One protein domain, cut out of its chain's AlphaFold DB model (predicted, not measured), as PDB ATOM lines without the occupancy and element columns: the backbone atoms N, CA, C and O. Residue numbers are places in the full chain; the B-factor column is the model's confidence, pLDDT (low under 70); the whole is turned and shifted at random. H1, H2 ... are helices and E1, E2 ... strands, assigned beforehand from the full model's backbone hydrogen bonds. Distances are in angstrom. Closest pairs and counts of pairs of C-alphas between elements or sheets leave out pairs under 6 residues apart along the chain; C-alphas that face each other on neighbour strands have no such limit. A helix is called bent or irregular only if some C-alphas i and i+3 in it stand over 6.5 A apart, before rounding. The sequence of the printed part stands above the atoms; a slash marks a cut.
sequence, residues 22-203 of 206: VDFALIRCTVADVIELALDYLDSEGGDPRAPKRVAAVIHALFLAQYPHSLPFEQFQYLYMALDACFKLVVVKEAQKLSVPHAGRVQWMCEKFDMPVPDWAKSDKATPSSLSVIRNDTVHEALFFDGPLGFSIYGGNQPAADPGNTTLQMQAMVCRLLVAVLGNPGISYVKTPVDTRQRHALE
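What this domain is: This is residues 22 to 203 of the 206 residues of an uncharacterized protein of Burkholderia ambifaria (strain ATCC BAA-244 / AMMD) (UniProt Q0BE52). Three helices, H2, H3 and H6, run side by side as the core, with H1 across one end and a long loop, residues 142 to 164, at the other. The hairpin of H4 and H5 packs on H3, while two short strands, E1 and E2, join the two ends of the printed part beyond H6, with little H7 next to E2. The printed part has 182 residues with seven named helices and two named strands, in the order E1, H1 to H7, E2; the class is mostly helix and the two-stranded sheet is parallel. It is compact, with a radius of gyration of the C-alphas of 16.6 A and spans of 48 by 36 by 27 A.

How they stand to each other: E1, residues 24 to 26, and E2, residues 200 to 202, are parallel neighbours at 35 degrees, with N 25 and O 200 2.9 A apart and N 202 and O 25 2.8 A apart, within hydrogen-bond range. With H1 to H7 between them they form a strand-helix-strand unit, two parallel neighbour strands joined through helices. The closest C-alphas of E2 and H7, residues 188 to 191, are those of Leu 202 and Tyr 189, 5.6 A apart. H7 touches residues 176 to 180 of H6, residues 165 to 182, closest at C-alphas Val 190 and Arg 176, 4.8 A. H6 forms a bundle, helices side by side, with H2, residues 51 to 65, and H3, residues 72 to 93. H3 touches H6 at a shallow tilt of 24 degrees, the same way, closest at C-alphas Leu 83 and Val 174, 6.0 A. H2 and H3 are a helical hairpin, at 18 degrees, closest at C-alphas Ala 65 and Gln 75, 4.1 A. H1, residues 31 to 44, only just touches H6, with 3 pairs of C-alphas within 8 A, about perpendicular at 75 degrees; C-alphas Tyr 41 and Leu 182 are closest, 5.6 A. H4, residues 102 to 112, touches H3 at a steep tilt of 57 degrees, closest at C-alphas Arg 105 and Phe 87, 6.5 A. H4 and H5, residues 130 to 141, are a helical hairpin, closest at C-alphas Ala 103 and Ser 132, 4.9 A. H4 is irregular: C-alphas 103 and 106 are 7.5 A apart. Every O i to N i+4 pair is within hydrogen-bond range in H1, H2, H3, H5 and H6, against 5 of 7 in H4; H7 is too short for such a pair.

Where its parts are: E1 begins at C-alpha 24, (-44.581, -33.667, 5.193), and E2 ends at C-alpha 202, (-50.357, -32.442, 6.580). H3, the longest helix, measures 32.1 A from first to last C-alpha, H6 25.6 A, H2 21.1 A and H1 20.0 A.

The domain as a whole: The C-alphas farthest apart, of Gly 47 and Pro 159, are 49.2 A apart. The printed part has no cut; the links H4 to H5 and H5 to H6 are long. Mean pLDDT of the printed part is 88.5, with residue 97 and residues 157 to 164 under 70.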
ATOM      1  N   VAL A  22     -39.523 -37.882   7.064       83.69
ATOM      2  CA  VAL A  22     -40.815 -37.792   6.378       83.69
ATOM      3  C   VAL A  22     -40.802 -36.579   5.457       83.69
ATOM      4  O   VAL A  22     -40.059 -35.622   5.698       83.69
ATOM      5  N   ASP A  23     -41.643 -36.593   4.429       87.06
ATOM      6  CA  ASP A  23     -41.717 -35.536   3.416       87.06
ATOM      7  C   ASP A  23     -42.864 -34.532   3.647       87.06
ATOM      8  O   ASP A  23     -43.124 -33.668   2.809       87.06
ATOM      9  N   PHE A  24     -43.526 -34.597   4.803       88.56
ATOM     10  CA  PHE A  24     -44.581 -33.667   5.193       88.56
ATOM     11  C   PHE A  24     -44.233 -32.845   6.431       88.56
ATOM     12  O   PHE A  24     -43.377 -33.207   7.243       88.56
ATOM     13  N   ALA A  25     -44.937 -31.728   6.589       87.31
ATOM     14  CA  ALA A  25     -44.956 -30.940   7.811       87.31
ATOM     15  C   ALA A  25     -46.353 -31.008   8.430       87.31
ATOM     16  O   ALA A  25     -47.325 -30.584   7.807       87.31
ATOM     17  N   LEU A  26     -46.449 -31.521   9.659       87.38
ATOM     18  CA  LEU A  26     -47.682 -31.434  10.439       87.38
ATOM     19  C   LEU A  26     -47.964 -29.969  10.765       87.38
ATOM     20  O   LEU A  26     -47.128 -29.292  11.370       87.38
ATOM     21  N   ILE A  27     -49.137 -29.487  10.376       87.69
ATOM     22  CA  ILE A  27     -49.602 -28.136  10.686       87.69
ATOM     23  C   ILE A  27     -50.980 -28.204  11.339       87.69
ATOM     24  O   ILE A  27     -51.721 -29.162  11.135       87.69
ATOM     25  N   ARG A  28     -51.307 -27.188  12.150       85.12
ATOM     26  CA  ARG A  28     -52.619 -27.048  12.816       85.12
ATOM     27  C   ARG A  28     -53.068 -28.315  13.563       85.12
ATOM     28  O   ARG A  28     -54.246 -28.635  13.611       85.12
ATOM     29  N   CYS A  29     -52.103 -29.020  14.144       85.69
ATOM     30  CA  CYS A  29     -52.287 -30.305  14.798       85.69
ATOM     31  C   CYS A  29     -51.711 -30.242  16.211       85.69
ATOM     32  O   CYS A  29     -50.621 -29.705  16.430       85.69
ATOM     33  N   THR A  30     -52.426 -30.819  17.165       88.06
ATOM     34  CA  THR A  30     -51.978 -31.030  18.539       88.06
ATOM     35  C   THR A  30     -51.494 -32.466  18.729       88.06
ATOM     36  O   THR A  30     -51.761 -33.349  17.917       88.06
ATOM     37  N   VAL A  31     -50.779 -32.724  19.826       88.00
ATOM     38  CA  VAL A  31     -50.386 -34.093  20.199       88.00
ATOM     39  C   VAL A  31     -51.616 -34.970  20.461       88.00
ATOM     40  O   VAL A  31     -51.588 -36.152  20.136       88.00
ATOM     41  N   ALA A  32     -52.692 -34.394  21.010       89.00
ATOM     42  CA  ALA A  32     -53.942 -35.110  21.242       89.00
ATOM     43  C   ALA A  32     -54.534 -35.629  19.924       89.00
ATOM     44  O   ALA A  32     -54.876 -36.802  19.850       89.00
ATOM     45  N   ASP A  33     -54.527 -34.812  18.866       88.19
ATOM     46  CA  ASP A  33     -55.048 -35.208  17.550       88.19
ATOM     47  C   ASP A  33     -54.280 -36.406  16.961       88.19
ATOM     48  O   ASP A  33     -54.872 -37.297  16.357       88.19
ATOM     49  N   VAL A  34     -52.957 -36.463  17.161       88.12
ATOM     50  CA  VAL A  34     -52.125 -37.595  16.709       88.12
ATOM     51  C   VAL A  34     -52.392 -38.857  17.535       88.12
ATOM     52  O   VAL A  34     -52.388 -39.961  16.993       88.12
ATOM     53  N   ILE A  35     -52.601 -38.711  18.847       90.12
ATOM     54  CA  ILE A  35     -52.933 -39.837  19.729       90.12
ATOM     55  C   ILE A  35     -54.301 -40.403  19.355       90.12
ATOM     56  O   ILE A  35     -54.425 -41.616  19.226       90.12
ATOM     57  N   GLU A  36     -55.296 -39.544  19.150       91.06
ATOM     58  CA  GLU A  36     -56.631 -39.952  18.716       91.06
ATOM     59  C   GLU A  36     -56.579 -40.680  17.374       91.06
ATOM     60  O   GLU A  36     -57.087 -41.790  17.289       91.06
ATOM     61  N   LEU A  37     -55.851 -40.155  16.380       90.19
ATOM     62  CA  LEU A  37     -55.637 -40.846  15.103       90.19
ATOM     63  C   LEU A  37     -55.097 -42.273  15.296       90.19
ATOM     64  O   LEU A  37     -55.547 -43.220  14.654       90.19
ATOM     65  N   ALA A  38     -54.104 -42.431  16.173       90.94
ATOM     66  CA  ALA A  38     -53.514 -43.732  16.446       90.94
ATOM     67  C   ALA A  38     -54.502 -44.673  17.152       90.94
ATOM     68  O   ALA A  38     -54.534 -45.858  16.826       90.94
ATOM     69  N   LEU A  39     -55.295 -44.167  18.100       91.69
ATOM     70  CA  LEU A  39     -56.328 -44.945  18.789       91.69
ATOM     71  C   LEU A  39     -57.440 -45.370  17.822       91.69
ATOM     72  O   LEU A  39     -57.738 -46.559  17.752       91.69
ATOM     73  N   ASP A  40     -57.948 -44.446  17.006       91.00
ATOM     74  CA  ASP A  40     -58.964 -44.713  15.983       91.00
ATOM     75  C   ASP A  40     -58.488 -45.781  14.994       91.00
ATOM     76  O   ASP A  40     -59.227 -46.711  14.651       91.00
ATOM     77  N   TYR A  41     -57.226 -45.693  14.560       91.38
ATOM     78  CA  TYR A  41     -56.620 -46.728  13.732       91.38
ATOM     79  C   TYR A  41     -56.646 -48.086  14.443       91.38
ATOM     80  O   TYR A  41     -57.167 -49.046  13.878       91.38
ATOM     81  N   LEU A  42     -56.126 -48.172  15.672       90.94
ATOM     82  CA  LEU A  42     -56.059 -49.424  16.433       90.94
ATOM     83  C   LEU A  42     -57.441 -50.058  16.639       90.94
ATOM     84  O   LEU A  42     -57.576 -51.272  16.465       90.94
ATOM     85  N   ASP A  43     -58.451 -49.248  16.946       90.50
ATOM     86  CA  ASP A  43     -59.834 -49.695  17.114       90.50
ATOM     87  C   ASP A  43     -60.430 -50.193  15.785       90.50
ATOM     88  O   ASP A  43     -61.163 -51.187  15.755       90.50
ATOM     89  N   SER A  44     -60.061 -49.568  14.661       88.62
ATOM     90  CA  SER A  44     -60.553 -49.938  13.326       88.62
ATOM     91  C   SER A  44     -59.990 -51.251  12.766       88.62
ATOM     92  O   SER A  44     -60.602 -51.842  11.877       88.62
ATOM     93  N   GLU A  45     -58.850 -51.743  13.263       88.25
ATOM     94  CA  GLU A  45     -58.196 -52.954  12.733       88.25
ATOM     95  C   GLU A  45     -58.844 -54.269  13.211       88.25
ATOM     96  O   GLU A  45     -58.321 -55.357  12.949       88.25
ATOM     97  N   GLY A  46     -59.981 -54.198  13.915       73.56
ATOM     98  CA  GLY A  46     -60.856 -55.349  14.173       73.56
ATOM     99  C   GLY A  46     -60.186 -56.504  14.925       73.56
ATOM    100  O   GLY A  46     -60.617 -57.652  14.813       73.56
ATOM    101  N   GLY A  47     -59.111 -56.217  15.665       77.12
ATOM    102  CA  GLY A  47     -58.357 -57.209  16.420       77.12
ATOM    103  C   GLY A  47     -57.292 -57.983  15.634       77.12
ATOM    104  O   GLY A  47     -56.849 -59.005  16.151       77.12
ATOM    105  N   ASP A  48     -56.834 -57.544  14.447       87.75
ATOM    106  CA  ASP A  48     -55.623 -58.121  13.826       87.75
ATOM    107  C   ASP A  48     -54.368 -57.760  14.653       87.75
ATOM    108  O   ASP A  48     -53.847 -56.643  14.548       87.75
ATOM    109  N   PRO A  49     -53.774 -58.704  15.416       88.25
ATOM    110  CA  PRO A  49     -52.629 -58.405  16.275       88.25
ATOM    111  C   PRO A  49     -51.350 -58.101  15.480       88.25
ATOM    112  O   PRO A  49     -50.328 -57.707  16.056       88.25
ATOM    113  N   ARG A  50     -51.352 -58.344  14.163       93.06
ATOM    114  CA  ARG A  50     -50.233 -58.021  13.278       93.06
ATOM    115  C   ARG A  50     -50.368 -56.643  12.647       93.06
ATOM    116  O   ARG A  50     -49.335 -56.142  12.214       93.06
ATOM    117  N   ALA A  51     -51.545 -56.023  12.596       93.12
ATOM    118  CA  ALA A  51     -51.712 -54.720  11.951       93.12
ATOM    119  C   ALA A  51     -50.827 -53.624  12.592       93.12
ATOM    120  O   ALA A  51     -49.982 -53.073  11.880       93.12
ATOM    121  N   PRO A  52     -50.811 -53.431  13.928       93.31
ATOM    122  CA  PRO A  52     -49.918 -52.450  14.555       93.31
ATOM    123  C   PRO A  52     -48.433 -52.782  14.347       93.31
ATOM    124  O   PRO A  52     -47.593 -51.902  14.160       93.31
ATOM    125  N   LYS A  53     -48.093 -54.079  14.321       95.38
ATOM    126  CA  LYS A  53     -46.723 -54.545  14.055       95.38
ATOM    127  C   LYS A  53     -46.296 -54.270  12.617       95.38
ATOM    128  O   LYS A  53     -45.129 -53.975  12.389       95.38
ATOM    129  N   ARG A  54     -47.214 -54.370  11.651       96.19
ATOM    130  CA  ARG A  54     -46.951 -54.032  10.248       96.19
ATOM    131  C   ARG A  54     -46.754 -52.532  10.081       96.19
ATOM    132  O   ARG A  54     -45.798 -52.166   9.417       96.19
ATOM    133  N   VAL A  55     -47.558 -51.688  10.731       96.25
ATOM    134  CA  VAL A  55     -47.317 -50.232  10.756       96.25
ATOM    135  C   VAL A  55     -45.912 -49.931  11.275       96.25
ATOM    136  O   VAL A  55     -45.139 -49.252  10.602       96.25
ATOM    137  N   ALA A  56     -45.538 -50.500  12.426       95.69
ATOM    138  CA  ALA A  56     -44.191 -50.338  12.963       95.69
ATOM    139  C   ALA A  56     -43.121 -50.846  11.978       95.69
ATOM    140  O   ALA A  56     -42.135 -50.161  11.735       95.69
ATOM    141  N   ALA A  57     -43.329 -52.006  11.347       97.12
ATOM    142  CA  ALA A  57     -42.401 -52.545  10.356       97.12
ATOM    143  C   ALA A  57     -42.230 -51.626   9.133       97.12
ATOM    144  O   ALA A  57     -41.100 -51.441   8.688       97.12
ATOM    145  N   VAL A  58     -43.308 -51.015   8.627       97.94
ATOM    146  CA  VAL A  58     -43.253 -50.037   7.524       97.94
ATOM    147  C   VAL A  58     -42.416 -48.824   7.930       97.94
ATOM    148  O   VAL A  58     -41.506 -48.444   7.195       97.94
ATOM    149  N   ILE A  59     -42.673 -48.250   9.111       95.38
ATOM    150  CA  ILE A  59     -41.922 -47.092   9.629       95.38
ATOM    151  C   ILE A  59     -40.435 -47.438   9.784       95.38
ATOM    152  O   ILE A  59     -39.565 -46.685   9.355       95.38
ATOM    153  N   HIS A  60     -40.131 -48.603  10.359       95.25
ATOM    154  CA  HIS A  60     -38.754 -49.053  10.542       95.25
ATOM    155  C   HIS A  60     -38.041 -49.291   9.208       95.25
ATOM    156  O   HIS A  60     -36.897 -48.871   9.052       95.25
ATOM    157  N   ALA A  61     -38.702 -49.927   8.239       97.00
ATOM    158  CA  ALA A  61     -38.143 -50.142   6.909       97.00
ATOM    159  C   ALA A  61     -37.889 -48.807   6.188       97.00
ATOM    160  O   ALA A  61     -36.812 -48.612   5.627       97.00
ATOM    161  N   LEU A  62     -38.817 -47.849   6.285       95.69
ATOM    162  CA  LEU A  62     -38.625 -46.494   5.766       95.69
ATOM    163  C   LEU A  62     -37.387 -45.819   6.381       95.69
ATOM    164  O   LEU A  62     -36.614 -45.198   5.659       95.69
ATOM    165  N   PHE A  63     -37.167 -45.950   7.690       93.25
ATOM    166  CA  PHE A  63     -36.007 -45.342   8.352       93.25
ATOM    167  C   PHE A  63     -34.692 -46.054   8.009       93.25
ATOM    168  O   PHE A  63     -33.682 -45.390   7.790       93.25
ATOM    169  N   LEU A  64     -34.694 -47.386   7.900       93.38
ATOM    170  CA  LEU A  64     -33.522 -48.154   7.455       93.38
ATOM    171  C   LEU A  64     -33.126 -47.814   6.013       93.38
ATOM    172  O   LEU A  64     -31.937 -47.731   5.701       93.38
ATOM    173  N   ALA A  65     -34.105 -47.541   5.150       93.25
ATOM    174  CA  ALA A  65     -33.852 -47.072   3.792       93.25
ATOM    175  C   ALA A  65     -33.184 -45.690   3.731       93.25
ATOM    176  O   ALA A  65     -32.580 -45.349   2.720       93.25
ATOM    177  N   GLN A  66     -33.295 -44.896   4.796       90.94
ATOM    178  CA  GLN A  66     -32.695 -43.565   4.904       90.94
ATOM    179  C   GLN A  66     -31.373 -43.572   5.681       90.94
ATOM    180  O   GLN A  66     -30.752 -42.522   5.859       90.94
ATOM    181  N   TYR A  67     -30.929 -44.736   6.165       89.38
ATOM    182  CA  TYR A  67     -29.666 -44.847   6.876       89.38
ATOM    183  C   TYR A  67     -28.496 -44.550   5.917       89.38
ATOM    184  O   TYR A  67     -28.364 -45.233   4.900       89.38
ATOM    185  N   PRO A  68     -27.620 -43.567   6.218       85.38
ATOM    186  CA  PRO A  68     -26.607 -43.100   5.264       85.38
ATOM    187  C   PRO A  68     -25.587 -44.150   4.813       85.38
ATOM    188  O   PRO A  68     -24.931 -43.956   3.795       85.38
ATOM    189  N   HIS A  69     -25.423 -45.235   5.576       87.00
ATOM    190  CA  HIS A  69     -24.486 -46.312   5.253       87.00
ATOM    191  C   HIS A  69     -25.149 -47.520   4.575       87.00
ATOM    192  O   HIS A  69     -24.446 -48.475   4.257       87.00
ATOM    193  N   SER A  70     -26.466 -47.488   4.347       88.19
ATOM    194  CA  SER A  70     -27.153 -48.523   3.572       88.19
ATOM    195  C   SER A  70     -26.697 -48.472   2.117       88.19
ATOM    196  O   SER A  70     -26.716 -47.409   1.486       88.19
ATOM    197  N   LEU A  71     -26.338 -49.623   1.559       91.25
ATOM    198  CA  LEU A  71     -26.031 -49.765   0.141       91.25
ATOM    199  C   LEU A  71     -27.301 -49.530  -0.701       91.25
ATOM    200  O   LEU A  71     -28.410 -49.793  -0.233       91.25
ATOM    201  N   PRO A  72     -27.187 -49.070  -1.962       90.81
ATOM    202  CA  PRO A  72     -28.352 -48.731  -2.789       90.81
ATOM    203  C   PRO A  72     -29.395 -49.852  -2.917       90.81
ATOM    204  O   PRO A  72     -30.597 -49.599  -2.840       90.81
ATOM    205  N   PHE A  73     -28.944 -51.101  -3.060       91.81
ATOM    206  CA  PHE A  73     -29.840 -52.257  -3.145       91.81
ATOM    207  C   PHE A  73     -30.541 -52.555  -1.804       91.81
ATOM    208  O   PHE A  73     -31.666 -53.051  -1.797       91.81
ATOM    209  N   GLU A  74     -29.919 -52.242  -0.662       94.19
ATOM    210  CA  GLU A  74     -30.541 -52.370   0.662       94.19
ATOM    211  C   GLU A  74     -31.629 -51.313   0.834       94.19
ATOM    212  O   GLU A  74     -32.757 -51.646   1.198       94.19
ATOM    213  N   GLN A  75     -31.330 -50.055   0.485       93.88
ATOM    214  CA  GLN A  75     -32.311 -48.966   0.506       93.88
ATOM    215  C   GLN A  75     -33.538 -49.319  -0.339       93.88
ATOM    216  O   GLN A  75     -34.672 -49.217   0.131       93.88
ATOM    217  N   PHE A  76     -33.311 -49.799  -1.564       93.62
ATOM    218  CA  PHE A  76     -34.372 -50.258  -2.454       93.62
ATOM    219  C   PHE A  76     -35.208 -51.384  -1.836       93.62
ATOM    220  O   PHE A  76     -36.437 -51.296  -1.819       93.62
ATOM    221  N   GLN A  77     -34.561 -52.422  -1.299       94.75
ATOM    222  CA  GLN A  77     -35.259 -53.548  -0.684       94.75
ATOM    223  C   GLN A  77     -36.116 -53.106   0.503       94.75
ATOM    224  O   GLN A  77     -37.277 -53.503   0.589       94.75
ATOM    225  N   TYR A  78     -35.589 -52.262   1.392       96.94
ATOM    226  CA  TYR A  78     -36.355 -51.751   2.527       96.94
ATOM    227  C   TYR A  78     -37.579 -50.945   2.081       96.94
ATOM    228  O   TYR A  78     -38.670 -51.147   2.617       96.94
ATOM    229  N   LEU A  79     -37.445 -50.093   1.061       96.31
ATOM    230  CA  LEU A  79     -38.581 -49.337   0.524       96.31
ATOM    231  C   LEU A  79     -39.611 -50.248  -0.138       96.31
ATOM    232  O   LEU A  79     -40.809 -50.069   0.073       96.31
ATOM    233  N   TYR A  80     -39.170 -51.255  -0.892       95.75
ATOM    234  CA  TYR A  80     -40.079 -52.222  -1.498       95.75
ATOM    235  C   TYR A  80     -40.841 -53.022  -0.429       95.75
ATOM    236  O   TYR A  80     -42.059 -53.177  -0.526       95.75
ATOM    237  N   MET A  81     -40.161 -53.470   0.633       97.06
ATOM    238  CA  MET A  81     -40.802 -54.132   1.776       97.06
ATOM    239  C   MET A  81     -41.828 -53.226   2.464       97.06
ATOM    240  O   MET A  81     -42.904 -53.697   2.833       97.06
ATOM    241  N   ALA A  82     -41.521 -51.935   2.620       97.88
ATOM    242  CA  ALA A  82     -42.443 -50.955   3.186       97.88
ATOM    243  C   ALA A  82     -43.711 -50.809   2.325       97.88
ATOM    244  O   ALA A  82     -44.820 -50.882   2.854       97.88
ATOM    245  N   LEU A  83     -43.567 -50.691   1.000       97.62
ATOM    246  CA  LEU A  83     -44.693 -50.629   0.058       97.62
ATOM    247  C   LEU A  83     -45.569 -51.892   0.122       97.62
ATOM    248  O   LEU A  83     -46.795 -51.800   0.210       97.62
ATOM    249  N   ASP A  84     -44.960 -53.077   0.137       95.56
ATOM    250  CA  ASP A  84     -45.690 -54.347   0.228       95.56
ATOM    251  C   ASP A  84     -46.408 -54.527   1.572       95.56
ATOM    252  O   ASP A  84     -47.518 -55.071   1.639       95.56
ATOM    253  N   ALA A  85     -45.796 -54.064   2.662       96.88
ATOM    254  CA  ALA A  85     -46.417 -54.090   3.975       96.88
ATOM    255  C   ALA A  85     -47.604 -53.112   4.059       96.88
ATOM    256  O   ALA A  85     -48.632 -53.494   4.628       96.88
ATOM    257  N   CYS A  86     -47.525 -51.933   3.426       97.06
ATOM    258  CA  CYS A  86     -48.679 -51.046   3.234       97.06
ATOM    259  C   CYS A  86     -49.811 -51.759   2.484       97.06
ATOM    260  O   CYS A  86     -50.937 -51.790   2.974       97.06
ATOM    261  N   PHE A  87     -49.521 -52.432   1.365       95.88
ATOM    262  CA  PHE A  87     -50.534 -53.201   0.631       95.88
ATOM    263  C   PHE A  87     -51.201 -54.254   1.520       95.88
ATOM    264  O   PHE A  87     -52.425 -54.414   1.515       95.88
ATOM    265  N   LYS A  88     -50.403 -54.958   2.332       94.44
ATOM    266  CA  LYS A  88     -50.928 -55.981   3.234       94.44
ATOM    267  C   LYS A  88     -51.838 -55.400   4.316       94.44
ATOM    268  O   LYS A  88     -52.812 -56.067   4.656       94.44
ATOM    269  N   LEU A  89     -51.530 -54.213   4.842       94.12
ATOM    270  CA  LEU A  89     -52.388 -53.505   5.798       94.12
ATOM    271  C   LEU A  89     -53.770 -53.243   5.190       94.12
ATOM    272  O   LEU A  89     -54.776 -53.636   5.771       94.12
ATOM    273  N   VAL A  90     -53.810 -52.701   3.971       92.56
ATOM    274  CA  VAL A  90     -55.068 -52.392   3.277       92.56
ATOM    275  C   VAL A  90     -55.898 -53.649   2.999       92.56
ATOM    276  O   VAL A  90     -57.069 -53.712   3.358       92.56
ATOM    277  N   VAL A  91     -55.307 -54.677   2.384       91.62
ATOM    278  CA  VAL A  91     -56.069 -55.871   1.968       91.62
ATOM    279  C   VAL A  91     -56.594 -56.675   3.155       91.62
ATOM    280  O   VAL A  91     -57.683 -57.242   3.076       91.62
ATOM    281  N   VAL A  92     -55.831 -56.748   4.254       88.00
ATOM    282  CA  VAL A  92     -56.296 -57.436   5.468       88.00
ATOM    283  C   VAL A  92     -57.468 -56.686   6.090       88.00
ATOM    284  O   VAL A  92     -58.469 -57.330   6.403       88.00
ATOM    285  N   LYS A  93     -57.376 -55.354   6.195       86.12
ATOM    286  CA  LYS A  93     -58.447 -54.504   6.727       86.12
ATOM    287  C   LYS A  93     -59.755 -54.669   5.958       86.12
ATOM    288  O   LYS A  93     -60.822 -54.758   6.550       86.12
ATOM    289  N   GLU A  94     -59.680 -54.779   4.635       85.44
ATOM    290  CA  GLU A  94     -60.873 -54.934   3.795       85.44
ATOM    291  C   GLU A  94     -61.415 -56.365   3.720       85.44
ATOM    292  O   GLU A  94     -62.385 -56.613   3.004       85.44
ATOM    293  N   ALA A  95     -60.778 -57.322   4.406       78.06
ATOM    294  CA  ALA A  95     -61.091 -58.749   4.333       78.06
ATOM    295  C   ALA A  95     -61.197 -59.286   2.887       78.06
ATOM    296  O   ALA A  95     -61.858 -60.294   2.619       78.06
ATOM    297  N   GLN A  96     -60.539 -58.624   1.931       71.31
ATOM    298  CA  GLN A  96     -60.648 -58.966   0.522       71.31
ATOM    299  C   GLN A  96     -59.763 -60.164   0.197       71.31
ATOM    300  O   GLN A  96     -58.558 -60.181   0.455       71.31
ATOM    301  N   LYS A  97     -60.341 -61.150  -0.495       66.81
ATOM    302  CA  LYS A  97     -59.575 -62.166  -1.230       66.81
ATOM    303  C   LYS A  97     -59.097 -61.584  -2.564       66.81
ATOM    304  O   LYS A  97     -59.406 -62.120  -3.624       66.81
ATOM    305  N   LEU A  98     -58.393 -60.455  -2.519       74.62
ATOM    306  CA  LEU A  98     -57.822 -59.853  -3.716       74.62
ATOM    307  C   LEU A  98     -56.482 -60.517  -4.034       74.62
ATOM    308  O   LEU A  98     -55.567 -60.529  -3.211       74.62
ATOM    309  N   SER A  99     -56.366 -61.060  -5.244       81.81
ATOM    310  CA  SER A  99     -55.094 -61.540  -5.784       81.81
ATOM    311  C   SER A  99     -54.520 -60.468  -6.703       81.81
ATOM    312  O   SER A  99     -54.747 -60.483  -7.910       81.81
ATOM    313  N   VAL A 100     -53.819 -59.497  -6.111       87.25
ATOM    314  CA  VAL A 100     -53.051 -58.500  -6.869       87.25
ATOM    315  C   VAL A 100     -51.605 -58.998  -6.990       87.25
ATOM    316  O   VAL A 100     -50.951 -59.205  -5.955       87.25
ATOM    317  N   PRO A 101     -51.086 -59.208  -8.216       88.12
ATOM    318  CA  PRO A 101     -49.682 -59.546  -8.432       88.12
ATOM    319  C   PRO A 101     -48.763 -58.487  -7.821       88.12
ATOM    320  O   PRO A 101     -49.094 -57.306  -7.862       88.12
ATOM    321  N   HIS A 102     -47.590 -58.885  -7.312       86.88
ATOM    322  CA  HIS A 102     -46.628 -57.950  -6.700       86.88
ATOM    323  C   HIS A 102     -46.352 -56.727  -7.587       86.88
ATOM    324  O   HIS A 102     -46.335 -55.604  -7.093       86.88
ATOM    325  N   ALA A 103     -46.230 -56.944  -8.900       88.81
ATOM    326  CA  ALA A 103     -45.946 -55.892  -9.867       88.81
ATOM    327  C   ALA A 103     -46.980 -54.755  -9.909       88.81
ATOM    328  O   ALA A 103     -46.598 -53.624 -10.199       88.81
ATOM    329  N   GLY A 104     -48.248 -55.043  -9.590       91.56
ATOM    330  CA  GLY A 104     -49.350 -54.078  -9.650       91.56
ATOM    331  C   GLY A 104     -49.828 -53.561  -8.295       91.56
ATOM    332  O   GLY A 104     -50.783 -52.791  -8.242       91.56
ATOM    333  N   ARG A 105     -49.203 -53.962  -7.180       93.88
ATOM    334  CA  ARG A 105     -49.674 -53.579  -5.835       93.88
ATOM    335  C   ARG A 105     -49.584 -52.086  -5.569       93.88
ATOM    336  O   ARG A 105     -50.506 -51.525  -4.985       93.88
ATOM    337  N   VAL A 106     -48.486 -51.451  -5.982       95.62
ATOM    338  CA  VAL A 106     -48.290 -50.009  -5.769       95.62
ATOM    339  C   VAL A 106     -49.312 -49.219  -6.574       95.62
ATOM    340  O   VAL A 106     -50.005 -48.383  -6.003       95.62
ATOM    341  N   GLN A 107     -49.463 -49.536  -7.863       95.56
ATOM    342  CA  GLN A 107     -50.487 -48.931  -8.709       95.56
ATOM    343  C   GLN A 107     -51.890 -49.114  -8.121       95.56
ATOM    344  O   GLN A 107     -52.608 -48.132  -7.974       95.56
ATOM    345  N   TRP A 108     -52.248 -50.333  -7.710       95.25
ATOM    346  CA  TRP A 108     -53.555 -50.608  -7.116       95.25
ATOM    347  C   TRP A 108     -53.822 -49.763  -5.863       95.25
ATOM    348  O   TRP A 108     -54.913 -49.226  -5.702       95.25
ATOM    349  N   MET A 109     -52.832 -49.611  -4.972       96.19
ATOM    350  CA  MET A 109     -52.988 -48.748  -3.795       96.19
ATOM    351  C   MET A 109     -53.134 -47.274  -4.178       96.19
ATOM    352  O   MET A 109     -53.934 -46.573  -3.563       96.19
ATOM    353  N   CYS A 110     -52.388 -46.806  -5.181       96.12
ATOM    354  CA  CYS A 110     -52.510 -45.433  -5.664       96.12
ATOM    355  C   CYS A 110     -53.919 -45.177  -6.211       96.12
ATOM    356  O   CYS A 110     -54.571 -44.232  -5.785       96.12
ATOM    357  N   GLU A 111     -54.430 -46.064  -7.069       95.12
ATOM    358  CA  GLU A 111     -55.796 -45.989  -7.608       95.12
ATOM    359  C   GLU A 111     -56.846 -46.019  -6.492       95.12
ATOM    360  O   GLU A 111     -57.789 -45.230  -6.492       95.12
ATOM    361  N   LYS A 112     -56.661 -46.891  -5.497       93.81
ATOM    362  CA  LYS A 112     -57.567 -47.017  -4.354       93.81
ATOM    363  C   LYS A 112     -57.701 -45.723  -3.555       93.81
ATOM    364  O   LYS A 112     -58.798 -45.377  -3.122       93.81
ATOM    365  N   PHE A 113     -56.577 -45.069  -3.296       95.12
ATOM    366  CA  PHE A 113     -56.517 -43.877  -2.461       95.12
ATOM    367  C   PHE A 113     -56.548 -42.578  -3.272       95.12
ATOM    368  O   PHE A 113     -56.325 -41.512  -2.704       95.12
ATOM    369  N   ASP A 114     -56.842 -42.658  -4.574       94.94
ATOM    370  CA  ASP A 114     -56.883 -41.504  -5.478       94.94
ATOM    371  C   ASP A 114     -55.558 -40.708  -5.469       94.94
ATOM    372  O   ASP A 114     -55.531 -39.477  -5.439       94.94
ATOM    373  N   MET A 115     -54.437 -41.437  -5.437       95.38
ATOM    374  CA  MET A 115     -53.083 -40.893  -5.517       95.38
ATOM    375  C   MET A 115     -52.567 -40.930  -6.962       95.38
ATOM    376  O   MET A 115     -52.836 -41.893  -7.689       95.38
ATOM    377  N   PRO A 116     -51.734 -39.959  -7.374       93.75
ATOM    378  CA  PRO A 116     -51.015 -40.041  -8.641       93.75
ATOM    379  C   PRO A 116     -50.127 -41.293  -8.704       93.75
ATOM    380  O   PRO A 116     -49.290 -41.512  -7.827       93.75
ATOM    381  N   VAL A 117     -50.279 -42.104  -9.757       94.31
ATOM    382  CA  VAL A 117     -49.443 -43.295  -9.983       94.31
ATOM    383  C   VAL A 117     -48.109 -42.866 -10.612       94.31
ATOM    384  O   VAL A 117     -48.115 -42.396 -11.755       94.31
ATOM    385  N   PRO A 118     -46.965 -43.038  -9.928       92.88
ATOM    386  CA  PRO A 118     -45.670 -42.683 -10.494       92.88
ATOM    387  C   PRO A 118     -45.262 -43.661 -11.598       92.88
ATOM    388  O   PRO A 118     -45.641 -44.833 -11.576       92.88
ATOM    389  N   ASP A 119     -44.449 -43.200 -12.550       90.31
ATOM    390  CA  ASP A 119     -44.095 -43.980 -13.745       90.31
ATOM    391  C   ASP A 119     -43.452 -45.334 -13.420       90.31
ATOM    392  O   ASP A 119     -43.792 -46.341 -14.037       90.31
ATOM    393  N   TRP A 120     -42.601 -45.394 -12.394       91.00
ATOM    394  CA  TRP A 120     -41.956 -46.636 -11.955       91.00
ATOM    395  C   TRP A 120     -42.919 -47.661 -11.340       91.00
ATOM    396  O   TRP A 120     -42.559 -48.833 -11.220       91.00
ATOM    397  N   ALA A 121     -44.120 -47.243 -10.931       92.44
ATOM    398  CA  ALA A 121     -45.143 -48.110 -10.350       92.44
ATOM    399  C   ALA A 121     -46.180 -48.588 -11.369       92.44
ATOM    400  O   ALA A 121     -46.914 -49.532 -11.070       92.44
ATOM    401  N   LYS A 122     -46.262 -47.945 -12.541       91.38
ATOM    402  CA  LYS A 122     -47.221 -48.310 -13.586       91.38
ATOM    403  C   LYS A 122     -46.936 -49.724 -14.073       91.38
ATOM    404  O   LYS A 122     -45.808 -50.068 -14.412       91.38
ATOM    405  N   SER A 123     -47.979 -50.532 -14.097       88.44
ATOM    406  CA  SER A 123     -47.989 -51.910 -14.558       88.44
ATOM    407  C   SER A 123     -49.189 -52.112 -15.472       88.44
ATOM    408  O   SER A 123     -50.289 -51.626 -15.201       88.44
ATOM    409  N   ASP A 124     -49.002 -52.856 -16.549       84.25
ATOM    410  CA  ASP A 124     -50.108 -53.336 -17.366       84.25
ATOM    411  C   ASP A 124     -49.985 -54.854 -17.573       84.25
ATOM    412  O   ASP A 124     -49.057 -55.501 -17.081       84.25
ATOM    413  N   LYS A 125     -50.968 -55.470 -18.240       72.19
ATOM    414  CA  LYS A 125     -50.974 -56.931 -18.444       72.19
ATOM    415  C   LYS A 125     -49.819 -57.425 -19.326       72.19
ATOM    416  O   LYS A 125     -49.503 -58.608 -19.258       72.19
ATOM    417  N   ALA A 126     -49.249 -56.563 -20.165       75.25
ATOM    418  CA  ALA A 126     -48.174 -56.890 -21.098       75.25
ATOM    419  C   ALA A 126     -46.787 -56.499 -20.557       75.25
ATOM    420  O   ALA A 126     -45.796 -57.136 -20.912       75.25
ATOM    421  N   THR A 127     -46.724 -55.499 -19.678       80.31
ATOM    422  CA  THR A 127     -45.496 -54.848 -19.232       80.31
ATOM    423  C   THR A 127     -45.489 -54.749 -17.704       80.31
ATOM    424  O   THR A 127     -46.262 -53.974 -17.125       80.31
ATOM    425  N   PRO A 128     -44.635 -55.527 -17.010       83.19
ATOM    426  CA  PRO A 128     -44.453 -55.368 -15.573       83.19
ATOM    427  C   PRO A 128     -43.873 -53.983 -15.263       83.19
ATOM    428  O   PRO A 128     -43.139 -53.410 -16.067       83.19
ATOM    429  N   SER A 129     -44.170 -53.453 -14.075       86.62
ATOM    430  CA  SER A 129     -43.587 -52.182 -13.638       86.62
ATOM    431  C   SER A 129     -42.070 -52.296 -13.530       86.62
ATOM    432  O   SER A 129     -41.559 -53.336 -13.096       86.62
ATOM    433  N   SER A 130     -41.341 -51.230 -13.872       85.75
ATOM    434  CA  SER A 130     -39.871 -51.224 -13.797       85.75
ATOM    435  C   SER A 130     -39.379 -51.566 -12.388       85.75
ATOM    436  O   SER A 130     -38.441 -52.346 -12.225       85.75
ATOM    437  N   LEU A 131     -40.090 -51.087 -11.363       87.69
ATOM    438  CA  LEU A 131     -39.854 -51.441  -9.968       87.69
ATOM    439  C   LEU A 131     -39.907 -52.956  -9.726       87.69
ATOM    440  O   LEU A 131     -39.077 -53.507  -9.001       87.69
ATOM    441  N   SER A 132     -40.903 -53.633 -10.297       87.25
ATOM    442  CA  SER A 132     -41.109 -55.067 -10.090       87.25
ATOM    443  C   SER A 132     -40.077 -55.935 -10.799       87.25
ATOM    444  O   SER A 132     -39.699 -56.968 -10.250       87.25
ATOM    445  N   VAL A 133     -39.588 -55.489 -11.960       88.75
ATOM    446  CA  VAL A 133     -38.484 -56.136 -12.679       88.75
ATOM    447  C   VAL A 133     -37.226 -56.093 -11.817       88.75
ATOM    448  O   VAL A 133     -36.735 -57.144 -11.416       88.75
ATOM    449  N   ILE A 134     -36.813 -54.894 -11.380       90.19
ATOM    450  CA  ILE A 134     -35.631 -54.712 -10.518       90.19
ATOM    451  C   ILE A 134     -35.748 -55.560  -9.247       90.19
ATOM    452  O   ILE A 134     -34.787 -56.205  -8.832       90.19
ATOM    453  N   ARG A 135     -36.932 -55.591  -8.620       91.06
ATOM    454  CA  ARG A 135     -37.169 -56.413  -7.428       91.06
ATOM    455  C   ARG A 135     -37.007 -57.900  -7.707       91.06
ATOM    456  O   ARG A 135     -36.456 -58.600  -6.860       91.06
ATOM    457  N   ASN A 136     -37.523 -58.396  -8.824       91.62
ATOM    458  CA  ASN A 136     -37.408 -59.811  -9.147       91.62
ATOM    459  C   ASN A 136     -35.953 -60.202  -9.368       91.62
ATOM    460  O   ASN A 136     -35.515 -61.159  -8.737       91.62
ATOM    461  N   ASP A 137     -35.198 -59.419 -10.128       92.81
ATOM    462  CA  ASP A 137     -33.776 -59.681 -10.367       92.81
ATOM    463  C   ASP A 137     -32.971 -59.601  -9.061       92.81
ATOM    464  O   ASP A 137     -32.159 -60.477  -8.756       92.81
ATOM    465  N   THR A 138     -33.278 -58.618  -8.207       92.06
ATOM    466  CA  THR A 138     -32.598 -58.439  -6.911       92.06
ATOM    467  C   THR A 138     -32.807 -59.642  -5.998       92.06
ATOM    468  O   THR A 138     -31.882 -60.073  -5.314       92.06
ATOM    469  N   VAL A 139     -34.029 -60.181  -5.963       89.19
ATOM    470  CA  VAL A 139     -34.415 -61.244  -5.024       89.19
ATOM    471  C   VAL A 139     -34.101 -62.637  -5.561       89.19
ATOM    472  O   VAL A 139     -33.707 -63.505  -4.785       89.19
ATOM    473  N   HIS A 140     -34.316 -62.875  -6.854       92.12
ATOM    474  CA  HIS A 140     -34.200 -64.205  -7.449       92.12
ATOM    475  C   HIS A 140     -32.825 -64.460  -8.065       92.12
ATOM    476  O   HIS A 140     -32.338 -65.581  -7.972       92.12
ATOM    477  N   GLU A 141     -32.182 -63.425  -8.603       94.25
ATOM    478  CA  GLU A 141     -30.916 -63.550  -9.332       94.25
ATOM    479  C   GLU A 141     -29.734 -62.900  -8.593       94.25
ATOM    480  O   GLU A 141     -28.591 -63.013  -9.027       94.25
ATOM    481  N   ALA A 142     -29.981 -62.219  -7.465       92.88
ATOM    482  CA  ALA A 142     -28.992 -61.385  -6.775       92.88
ATOM    483  C   ALA A 142     -28.364 -60.315  -7.699       92.88
ATOM    484  O   ALA A 142     -27.188 -59.956  -7.558       92.88
ATOM    485  N   LEU A 143     -29.172 -59.786  -8.626       92.44
ATOM    486  CA  LEU A 143     -28.788 -58.741  -9.572       92.44
ATOM    487  C   LEU A 143     -29.537 -57.437  -9.283       92.44
ATOM    488  O   LEU A 143     -30.759 -57.409  -9.182       92.44
ATOM    489  N   PHE A 144     -28.810 -56.329  -9.184       91.31
ATOM    490  CA  PHE A 144     -29.365 -54.987  -9.034       91.31
ATOM    491  C   PHE A 144     -28.918 -54.138 -10.226       91.31
ATOM    492  O   PHE A 144     -27.733 -53.828 -10.354       91.31
ATOM    493  N   PHE A 145     -29.858 -53.783 -11.112       88.62
ATOM    494  CA  PHE A 145     -29.575 -53.110 -12.392       88.62
ATOM    495  C   PHE A 145     -28.479 -53.834 -13.200       88.62
ATOM    496  O   PHE A 145     -27.428 -53.255 -13.477       88.62
ATOM    497  N   ASP A 146     -28.702 -55.120 -13.494       88.25
ATOM    498  CA  ASP A 146     -27.808 -56.032 -14.238       88.25
ATOM    499  C   ASP A 146     -26.412 -56.283 -13.630       88.25
ATOM    500  O   ASP A 146     -25.614 -57.042 -14.179       88.25
ATOM    501  N   GLY A 147     -26.101 -55.679 -12.481       89.50
ATOM    502  CA  GLY A 147     -24.858 -55.899 -11.745       89.50
ATOM    503  C   GLY A 147     -25.067 -56.766 -10.501       89.50
ATOM    504  O   GLY A 147     -26.172 -56.792  -9.959       89.50
ATOM    505  N   PRO A 148     -24.022 -57.436  -9.981       90.69
ATOM    506  CA  PRO A 148     -24.098 -58.095  -8.679       90.69
ATOM    507  C   PRO A 148     -24.502 -57.113  -7.569       90.69
ATOM    508  O   PRO A 148     -24.176 -55.922  -7.629       90.69
ATOM    509  N   LEU A 149     -25.172 -57.604  -6.520       88.88
ATOM    510  CA  LEU A 149     -25.518 -56.771  -5.360       88.88
ATOM    511  C   LEU A 149     -24.295 -56.006  -4.831       88.88
ATOM    512  O   LEU A 149     -23.222 -56.570  -4.624       88.88
ATOM    513  N   GLY A 150     -24.471 -54.703  -4.604       87.12
ATOM    514  CA  GLY A 150     -23.416 -53.814  -4.112       87.12
ATOM    515  C   GLY A 150     -22.506 -53.214  -5.189       87.12
ATOM    516  O   GLY A 150     -21.701 -52.350  -4.853       87.12
ATOM    517  N   PHE A 151     -22.646 -53.602  -6.462       86.81
ATOM    518  CA  PHE A 151     -21.844 -53.050  -7.566       86.81
ATOM    519  C   PHE A 151     -22.557 -51.963  -8.374       86.81
ATOM    520  O   PHE A 151     -21.890 -51.229  -9.101       86.81
ATOM    521  N   SER A 152     -23.880 -51.849  -8.245       85.25
ATOM    522  CA  SER A 152     -24.694 -50.864  -8.964       85.25
ATOM    523  C   SER A 152     -25.388 -49.888  -8.019       85.25
ATOM    524  O   SER A 152     -25.802 -50.248  -6.912       85.25
ATOM    525  N   ILE A 153     -25.573 -48.655  -8.487       82.69
ATOM    526  CA  ILE A 153     -26.500 -47.687  -7.887       82.69
ATOM    527  C   ILE A 153     -27.898 -47.809  -8.511       82.69
ATOM    528  O   ILE A 153     -28.085 -48.482  -9.528       82.69
ATOM    529  N   TYR A 154     -28.896 -47.157  -7.904       77.00
ATOM    530  CA  TYR A 154     -30.230 -47.094  -8.500       77.00
ATOM    531  C   TYR A 154     -30.175 -46.342  -9.839       77.00
ATOM    532  O   TYR A 154     -29.696 -45.210  -9.884       77.00
ATOM    533  N   GLY A 155     -30.668 -46.964 -10.912       76.06
ATOM    534  CA  GLY A 155     -30.547 -46.467 -12.288       76.06
ATOM    535  C   GLY A 155     -29.363 -47.059 -13.065       76.06
ATOM    536  O   GLY A 155     -29.189 -46.728 -14.235       76.06
ATOM    537  N   GLY A 156     -28.577 -47.949 -12.444       74.69
ATOM    538  CA  GLY A 156     -27.387 -48.564 -13.036       74.69
ATOM    539  C   GLY A 156     -26.131 -47.691 -12.937       74.69
ATOM    540  O   GLY A 156     -26.157 -46.592 -12.395       74.69
ATOM    541  N   ASN A 157     -25.007 -48.192 -13.461       66.69
ATOM    542  CA  ASN A 157     -23.701 -47.503 -13.428       66.69
ATOM    543  C   ASN A 157     -23.451 -46.563 -14.620       66.69
ATOM    544  O   ASN A 157     -22.380 -45.968 -14.738       66.69
ATOM    545  N   GLN A 158     -24.427 -46.435 -15.516       62.78
ATOM    546  CA  GLN A 158     -24.436 -45.391 -16.538       62.78
ATOM    547  C   GLN A 158     -24.745 -44.043 -15.861       62.78
ATOM    548  O   GLN A 158     -25.426 -44.041 -14.832       62.78
ATOM    549  N   PRO A 159     -24.290 -42.891 -16.394       53.72
ATOM    550  CA  PRO A 159     -24.759 -41.595 -15.920       53.72
ATOM    551  C   PRO A 159     -26.285 -41.568 -16.051       53.72
ATOM    552  O   PRO A 159     -26.822 -41.492 -17.156       53.72
ATOM    553  N   ALA A 160     -26.978 -41.751 -14.928       51.06
ATOM    554  CA  ALA A 160     -28.412 -41.967 -14.934       51.06
ATOM    555  C   ALA A 160     -29.117 -40.728 -15.497       51.06
ATOM    556  O   ALA A 160     -28.797 -39.599 -15.123       51.06
ATOM    557  N   ALA A 161     -30.128 -40.943 -16.341       52.50
ATOM    558  CA  ALA A 161     -31.115 -39.907 -16.641       52.50
ATOM    559  C   ALA A 161     -31.915 -39.506 -15.382       52.50
ATOM    560  O   ALA A 161     -32.517 -38.437 -15.358       52.50
ATOM    561  N   ASP A 162     -31.894 -40.346 -14.335       56.06
ATOM    562  CA  ASP A 162     -32.635 -40.141 -13.092       56.06
ATOM    563  C   ASP A 162     -31.862 -40.637 -11.841       56.06
ATOM    564  O   ASP A 162     -32.178 -41.682 -11.265       56.06
ATOM    565  N   PRO A 163     -30.789 -39.940 -11.419       52.12
ATOM    566  CA  PRO A 163     -29.932 -40.374 -10.320       52.12
ATOM    567  C   PRO A 163     -30.637 -40.174  -8.967       52.12
ATOM    568  O   PRO A 163     -30.527 -39.129  -8.326       52.12
ATOM    569  N   GLY A 164     -31.372 -41.194  -8.521       60.28
ATOM    570  CA  GLY A 164     -31.904 -41.289  -7.155       60.28
ATOM    571  C   GLY A 164     -33.260 -40.624  -6.907       60.28
ATOM    572  O   GLY A 164     -33.703 -40.571  -5.760       60.28
ATOM    573  N   ASN A 165     -33.951 -40.148  -7.942       80.56
ATOM    574  CA  ASN A 165     -35.296 -39.599  -7.781       80.56
ATOM    575  C   ASN A 165     -36.298 -40.700  -7.420       80.56
ATOM    576  O   ASN A 165     -37.048 -40.532  -6.470       80.56
ATOM    577  N   THR A 166     -36.248 -41.870  -8.067       88.94
ATOM    578  CA  THR A 166     -37.179 -42.964  -7.744       88.94
ATOM    579  C   THR A 166     -37.088 -43.424  -6.291       88.94
ATOM    580  O   THR A 166     -38.117 -43.628  -5.660       88.94
ATOM    581  N   THR A 167     -35.892 -43.540  -5.704       90.12
ATOM    582  CA  THR A 167     -35.751 -43.895  -4.279       90.12
ATOM    583  C   THR A 167     -36.416 -42.852  -3.372       90.12
ATOM    584  O   THR A 167     -37.123 -43.219  -2.433       90.12
ATOM    585  N   LEU A 168     -36.260 -41.559  -3.676       90.06
ATOM    586  CA  LEU A 168     -36.943 -40.476  -2.957       90.06
ATOM    587  C   LEU A 168     -38.464 -40.515  -3.176       90.06
ATOM    588  O   LEU A 168     -39.225 -40.386  -2.220       90.06
ATOM    589  N   GLN A 169     -38.917 -40.771  -4.404       93.44
ATOM    590  CA  GLN A 169     -40.336 -40.940  -4.727       93.44
ATOM    591  C   GLN A 169     -40.943 -42.138  -3.992       93.44
ATOM    592  O   GLN A 169     -42.070 -42.057  -3.515       93.44
ATOM    593  N   MET A 170     -40.206 -43.243  -3.850       95.19
ATOM    594  CA  MET A 170     -40.631 -44.397  -3.059       95.19
ATOM    595  C   MET A 170     -40.767 -44.031  -1.577       95.19
ATOM    596  O   MET A 170     -41.764 -44.397  -0.961       95.19
ATOM    597  N   GLN A 171     -39.818 -43.280  -1.002       94.81
ATOM    598  CA  GLN A 171     -39.918 -42.781   0.380       94.81
ATOM    599  C   GLN A 171     -41.165 -41.902   0.569       94.81
ATOM    600  O   GLN A 171     -41.945 -42.116   1.502       94.81
ATOM    601  N   ALA A 172     -41.386 -40.960  -0.347       94.69
ATOM    602  CA  ALA A 172     -42.547 -40.072  -0.364       94.69
ATOM    603  C   ALA A 172     -43.868 -40.853  -0.521       94.69
ATOM    604  O   ALA A 172     -44.856 -40.583   0.172       94.69
ATOM    605  N   MET A 173     -43.883 -41.876  -1.378       96.56
ATOM    606  CA  MET A 173     -45.032 -42.762  -1.576       96.56
ATOM    607  C   MET A 173     -45.350 -43.564  -0.310       96.56
ATOM    608  O   MET A 173     -46.508 -43.644   0.093       96.56
ATOM    609  N   VAL A 174     -44.336 -44.110   0.371       97.06
ATOM    610  CA  VAL A 174     -44.527 -44.800   1.659       97.06
ATOM    611  C   VAL A 174     -45.136 -43.854   2.698       97.06
ATOM    612  O   VAL A 174     -46.032 -44.274   3.428       97.06
ATOM    613  N   CYS A 175     -44.722 -42.582   2.744       95.12
ATOM    614  CA  CYS A 175     -45.305 -41.596   3.660       95.12
ATOM    615  C   CYS A 175     -46.795 -41.340   3.372       95.12
ATOM    616  O   CYS A 175     -47.609 -41.401   4.295       95.12
ATOM    617  N   ARG A 176     -47.179 -41.142   2.102       95.19
ATOM    618  CA  ARG A 176     -48.593 -40.984   1.697       95.19
ATOM    619  C   ARG A 176     -49.422 -42.211   2.041       95.19
ATOM    620  O   ARG A 176     -50.495 -42.072   2.621       95.19
ATOM    621  N   LEU A 177     -48.911 -43.404   1.739       96.62
ATOM    622  CA  LEU A 177     -49.586 -44.664   2.051       96.62
ATOM    623  C   LEU A 177     -49.749 -44.867   3.558       96.62
ATOM    624  O   LEU A 177     -50.820 -45.277   3.993       96.62
ATOM    625  N   LEU A 178     -48.731 -44.551   4.362       95.06
ATOM    626  CA  LEU A 178     -48.837 -44.599   5.822       95.06
ATOM    627  C   LEU A 178     -49.938 -43.669   6.329       95.06
ATOM    628  O   LEU A 178     -50.770 -44.103   7.119       95.06
ATOM    629  N   VAL A 179     -49.980 -42.420   5.857       93.50
ATOM    630  CA  VAL A 179     -51.031 -41.470   6.250       93.50
ATOM    631  C   VAL A 179     -52.410 -41.944   5.786       93.50
ATOM    632  O   VAL A 179     -53.360 -41.866   6.558       93.50
ATOM    633  N   ALA A 180     -52.528 -42.494   4.576       94.31
ATOM    634  CA  ALA A 180     -53.785 -43.029   4.056       94.31
ATOM    635  C   ALA A 180     -54.285 -44.261   4.829       94.31
ATOM    636  O   ALA A 180     -55.489 -44.443   4.978       94.31
ATOM    637  N   VAL A 181     -53.373 -45.113   5.312       92.94
ATOM    638  CA  VAL A 181     -53.699 -46.312   6.102       92.94
ATOM    639  C   VAL A 181     -54.073 -45.955   7.541       92.94
ATOM    640  O   VAL A 181     -55.006 -46.539   8.090       92.94
ATOM    641  N   LEU A 182     -53.321 -45.036   8.153       90.56
ATOM    642  CA  LEU A 182     -53.500 -44.631   9.549       90.56
ATOM    643  C   LEU A 182     -54.642 -43.639   9.741       90.56
ATOM    644  O   LEU A 182     -55.216 -43.582  10.821       90.56
ATOM    645  N   GLY A 183     -54.934 -42.836   8.724       82.19
ATOM    646  CA  GLY A 183     -55.885 -41.746   8.818       82.19
ATOM    647  C   GLY A 183     -56.923 -41.743   7.721       82.19
ATOM    648  O   GLY A 183     -57.287 -42.769   7.154       82.19
ATOM    649  N   ASN A 184     -57.434 -40.548   7.448       79.81
ATOM    650  CA  ASN A 184     -58.427 -40.352   6.413       79.81
ATOM    651  C   ASN A 184     -57.733 -40.303   5.034       79.81
ATOM    652  O   ASN A 184     -56.986 -39.356   4.768       79.81
ATOM    653  N   PRO A 185     -57.993 -41.265   4.126       83.56
ATOM    654  CA  PRO A 185     -57.384 -41.271   2.795       83.56
ATOM    655  C   PRO A 185     -57.782 -40.057   1.938       83.56
ATOM    656  O   PRO A 185     -57.129 -39.768   0.941       83.56
ATOM    657  N   GLY A 186     -58.832 -39.322   2.320       81.88
ATOM    658  CA  GLY A 186     -59.272 -38.098   1.653       81.88
ATOM    659  C   GLY A 186     -58.439 -36.848   1.959       81.88
ATOM    660  O   GLY A 186     -58.699 -35.808   1.355       81.88
ATOM    661  N   ILE A 187     -57.462 -36.911   2.871       88.12
ATOM    662  CA  ILE A 187     -56.616 -35.756   3.212       88.12
ATOM    663  C   ILE A 187     -55.801 -35.316   1.989       88.12
ATOM    664  O   ILE A 187     -55.193 -36.132   1.298       88.12
ATOM    665  N   SER A 188     -55.736 -34.004   1.747       90.38
ATOM    666  CA  SER A 188     -55.081 -33.409   0.572       90.38
ATOM    667  C   SER A 188     -53.629 -33.860   0.384       90.38
ATOM    668  O   SER A 188     -53.228 -34.151  -0.741       90.38
ATOM    669  N   TYR A 189     -52.866 -33.987   1.478       92.88
ATOM    670  CA  TYR A 189     -51.488 -34.490   1.477       92.88
ATOM    671  C   TYR A 189     -51.347 -35.830   0.741       92.88
ATOM    672  O   TYR A 189     -50.429 -35.994  -0.061       92.88
ATOM    673  N   VAL A 190     -52.268 -36.767   0.974       94.31
ATOM    674  CA  VAL A 190     -52.220 -38.126   0.419       94.31
ATOM    675  C   VAL A 190     -52.208 -38.108  -1.114       94.31
ATOM    676  O   VAL A 190     -51.558 -38.944  -1.738       94.31
ATOM    677  N   LYS A 191     -52.854 -37.106  -1.718       94.31
ATOM    678  CA  LYS A 191     -53.002 -36.947  -3.171       94.31
ATOM    679  C   LYS A 191     -51.923 -36.074  -3.813       94.31
ATOM    680  O   LYS A 191     -51.956 -35.833  -5.018       94.31
ATOM    681  N   THR A 192     -50.983 -35.555  -3.025       94.00
ATOM    682  CA  THR A 192     -49.894 -34.732  -3.560       94.00
ATOM    683  C   THR A 192     -48.951 -35.575  -4.423       94.00
ATOM    684  O   THR A 192     -48.764 -36.762  -4.146       94.00
ATOM    685  N   PRO A 193     -48.340 -35.002  -5.471       92.12
ATOM    686  CA  PRO A 193     -47.410 -35.739  -6.319       92.12
ATOM    687  C   PRO A 193     -46.142 -36.136  -5.545       92.12
ATOM    688  O   PRO A 193     -45.761 -35.457  -4.593       92.12
ATOM    689  N   VAL A 194     -45.497 -37.243  -5.934       92.75
ATOM    690  CA  VAL A 194     -44.260 -37.753  -5.298       92.75
ATOM    691  C   VAL A 194     -42.985 -37.360  -6.040       92.75
ATOM    692  O   VAL A 194     -41.902 -37.479  -5.480       92.75
ATOM    693  N   ASP A 195     -43.095 -36.871  -7.273       90.12
ATOM    694  CA  ASP A 195     -41.990 -36.492  -8.170       90.12
ATOM    695  C   ASP A 195     -41.371 -35.118  -7.850       90.12
ATOM    696  O   ASP A 195     -40.630 -34.540  -8.647       90.12
ATOM    697  N   THR A 196     -41.638 -34.600  -6.652       86.00
ATOM    698  CA  THR A 196     -41.181 -33.298  -6.173       86.00
ATOM    699  C   THR A 196     -40.375 -33.437  -4.887       86.00
ATOM    700  O   THR A 196     -40.585 -34.334  -4.077       86.00
ATOM    701  N   ARG A 197     -39.446 -32.500  -4.668       82.44
ATOM    702  CA  ARG A 197     -38.719 -32.361  -3.391       82.44
ATOM    703  C   ARG A 197     -39.411 -31.414  -2.411       82.44
ATOM    704  O   ARG A 197     -38.866 -31.125  -1.346       82.44
ATOM    705  N   GLN A 198     -40.562 -30.864  -2.791       84.44
ATOM    706  CA  GLN A 198     -41.322 -29.974  -1.926       84.44
ATOM    707  C   GLN A 198     -41.916 -30.758  -0.760       84.44
ATOM    708  O   GLN A 198     -42.427 -31.860  -0.929       84.44
ATOM    709  N   ARG A 199     -41.867 -30.159   0.431       84.44
ATOM    710  CA  ARG A 199     -42.614 -30.683   1.570       84.44
ATOM    711  C   ARG A 199     -44.055 -30.228   1.473       84.44
ATOM    712  O   ARG A 199     -44.321 -29.059   1.195       84.44
ATOM    713  N   HIS A 200     -44.962 -31.139   1.777       90.31
ATOM    714  CA  HIS A 200     -46.389 -30.865   1.762       90.31
ATOM    715  C   HIS A 200     -46.924 -30.714   3.187       90.31
ATOM    716  O   HIS A 200     -46.460 -31.364   4.123       90.31
ATOM    717  N   ALA A 201     -47.884 -29.816   3.366       89.44
ATOM    718  CA  ALA A 201     -48.567 -29.666   4.639       89.44
ATOM    719  C   ALA A 201     -49.486 -30.869   4.891       89.44
ATOM    720  O   ALA A 201     -50.246 -31.257   4.005       89.44
ATOM    721  N   LEU A 202     -49.429 -31.426   6.099       89.88
ATOM    722  CA  LEU A 202     -50.357 -32.442   6.580       89.88
ATOM    723  C   LEU A 202     -51.250 -31.833   7.663       89.88
ATOM    724  O   LEU A 202     -50.781 -31.505   8.754       89.88
ATOM    725  N   GLU A 203     -52.536 -31.716   7.346       88.31
ATOM    726  CA  GLU A 203     -53.604 -31.335   8.271       88.31
ATOM    727  C   GLU A 203     -54.409 -32.595   8.606       88.31
ATOM    728  O   GLU A 203     -55.064 -33.165   7.735       88.31
TER     729      GLU A 203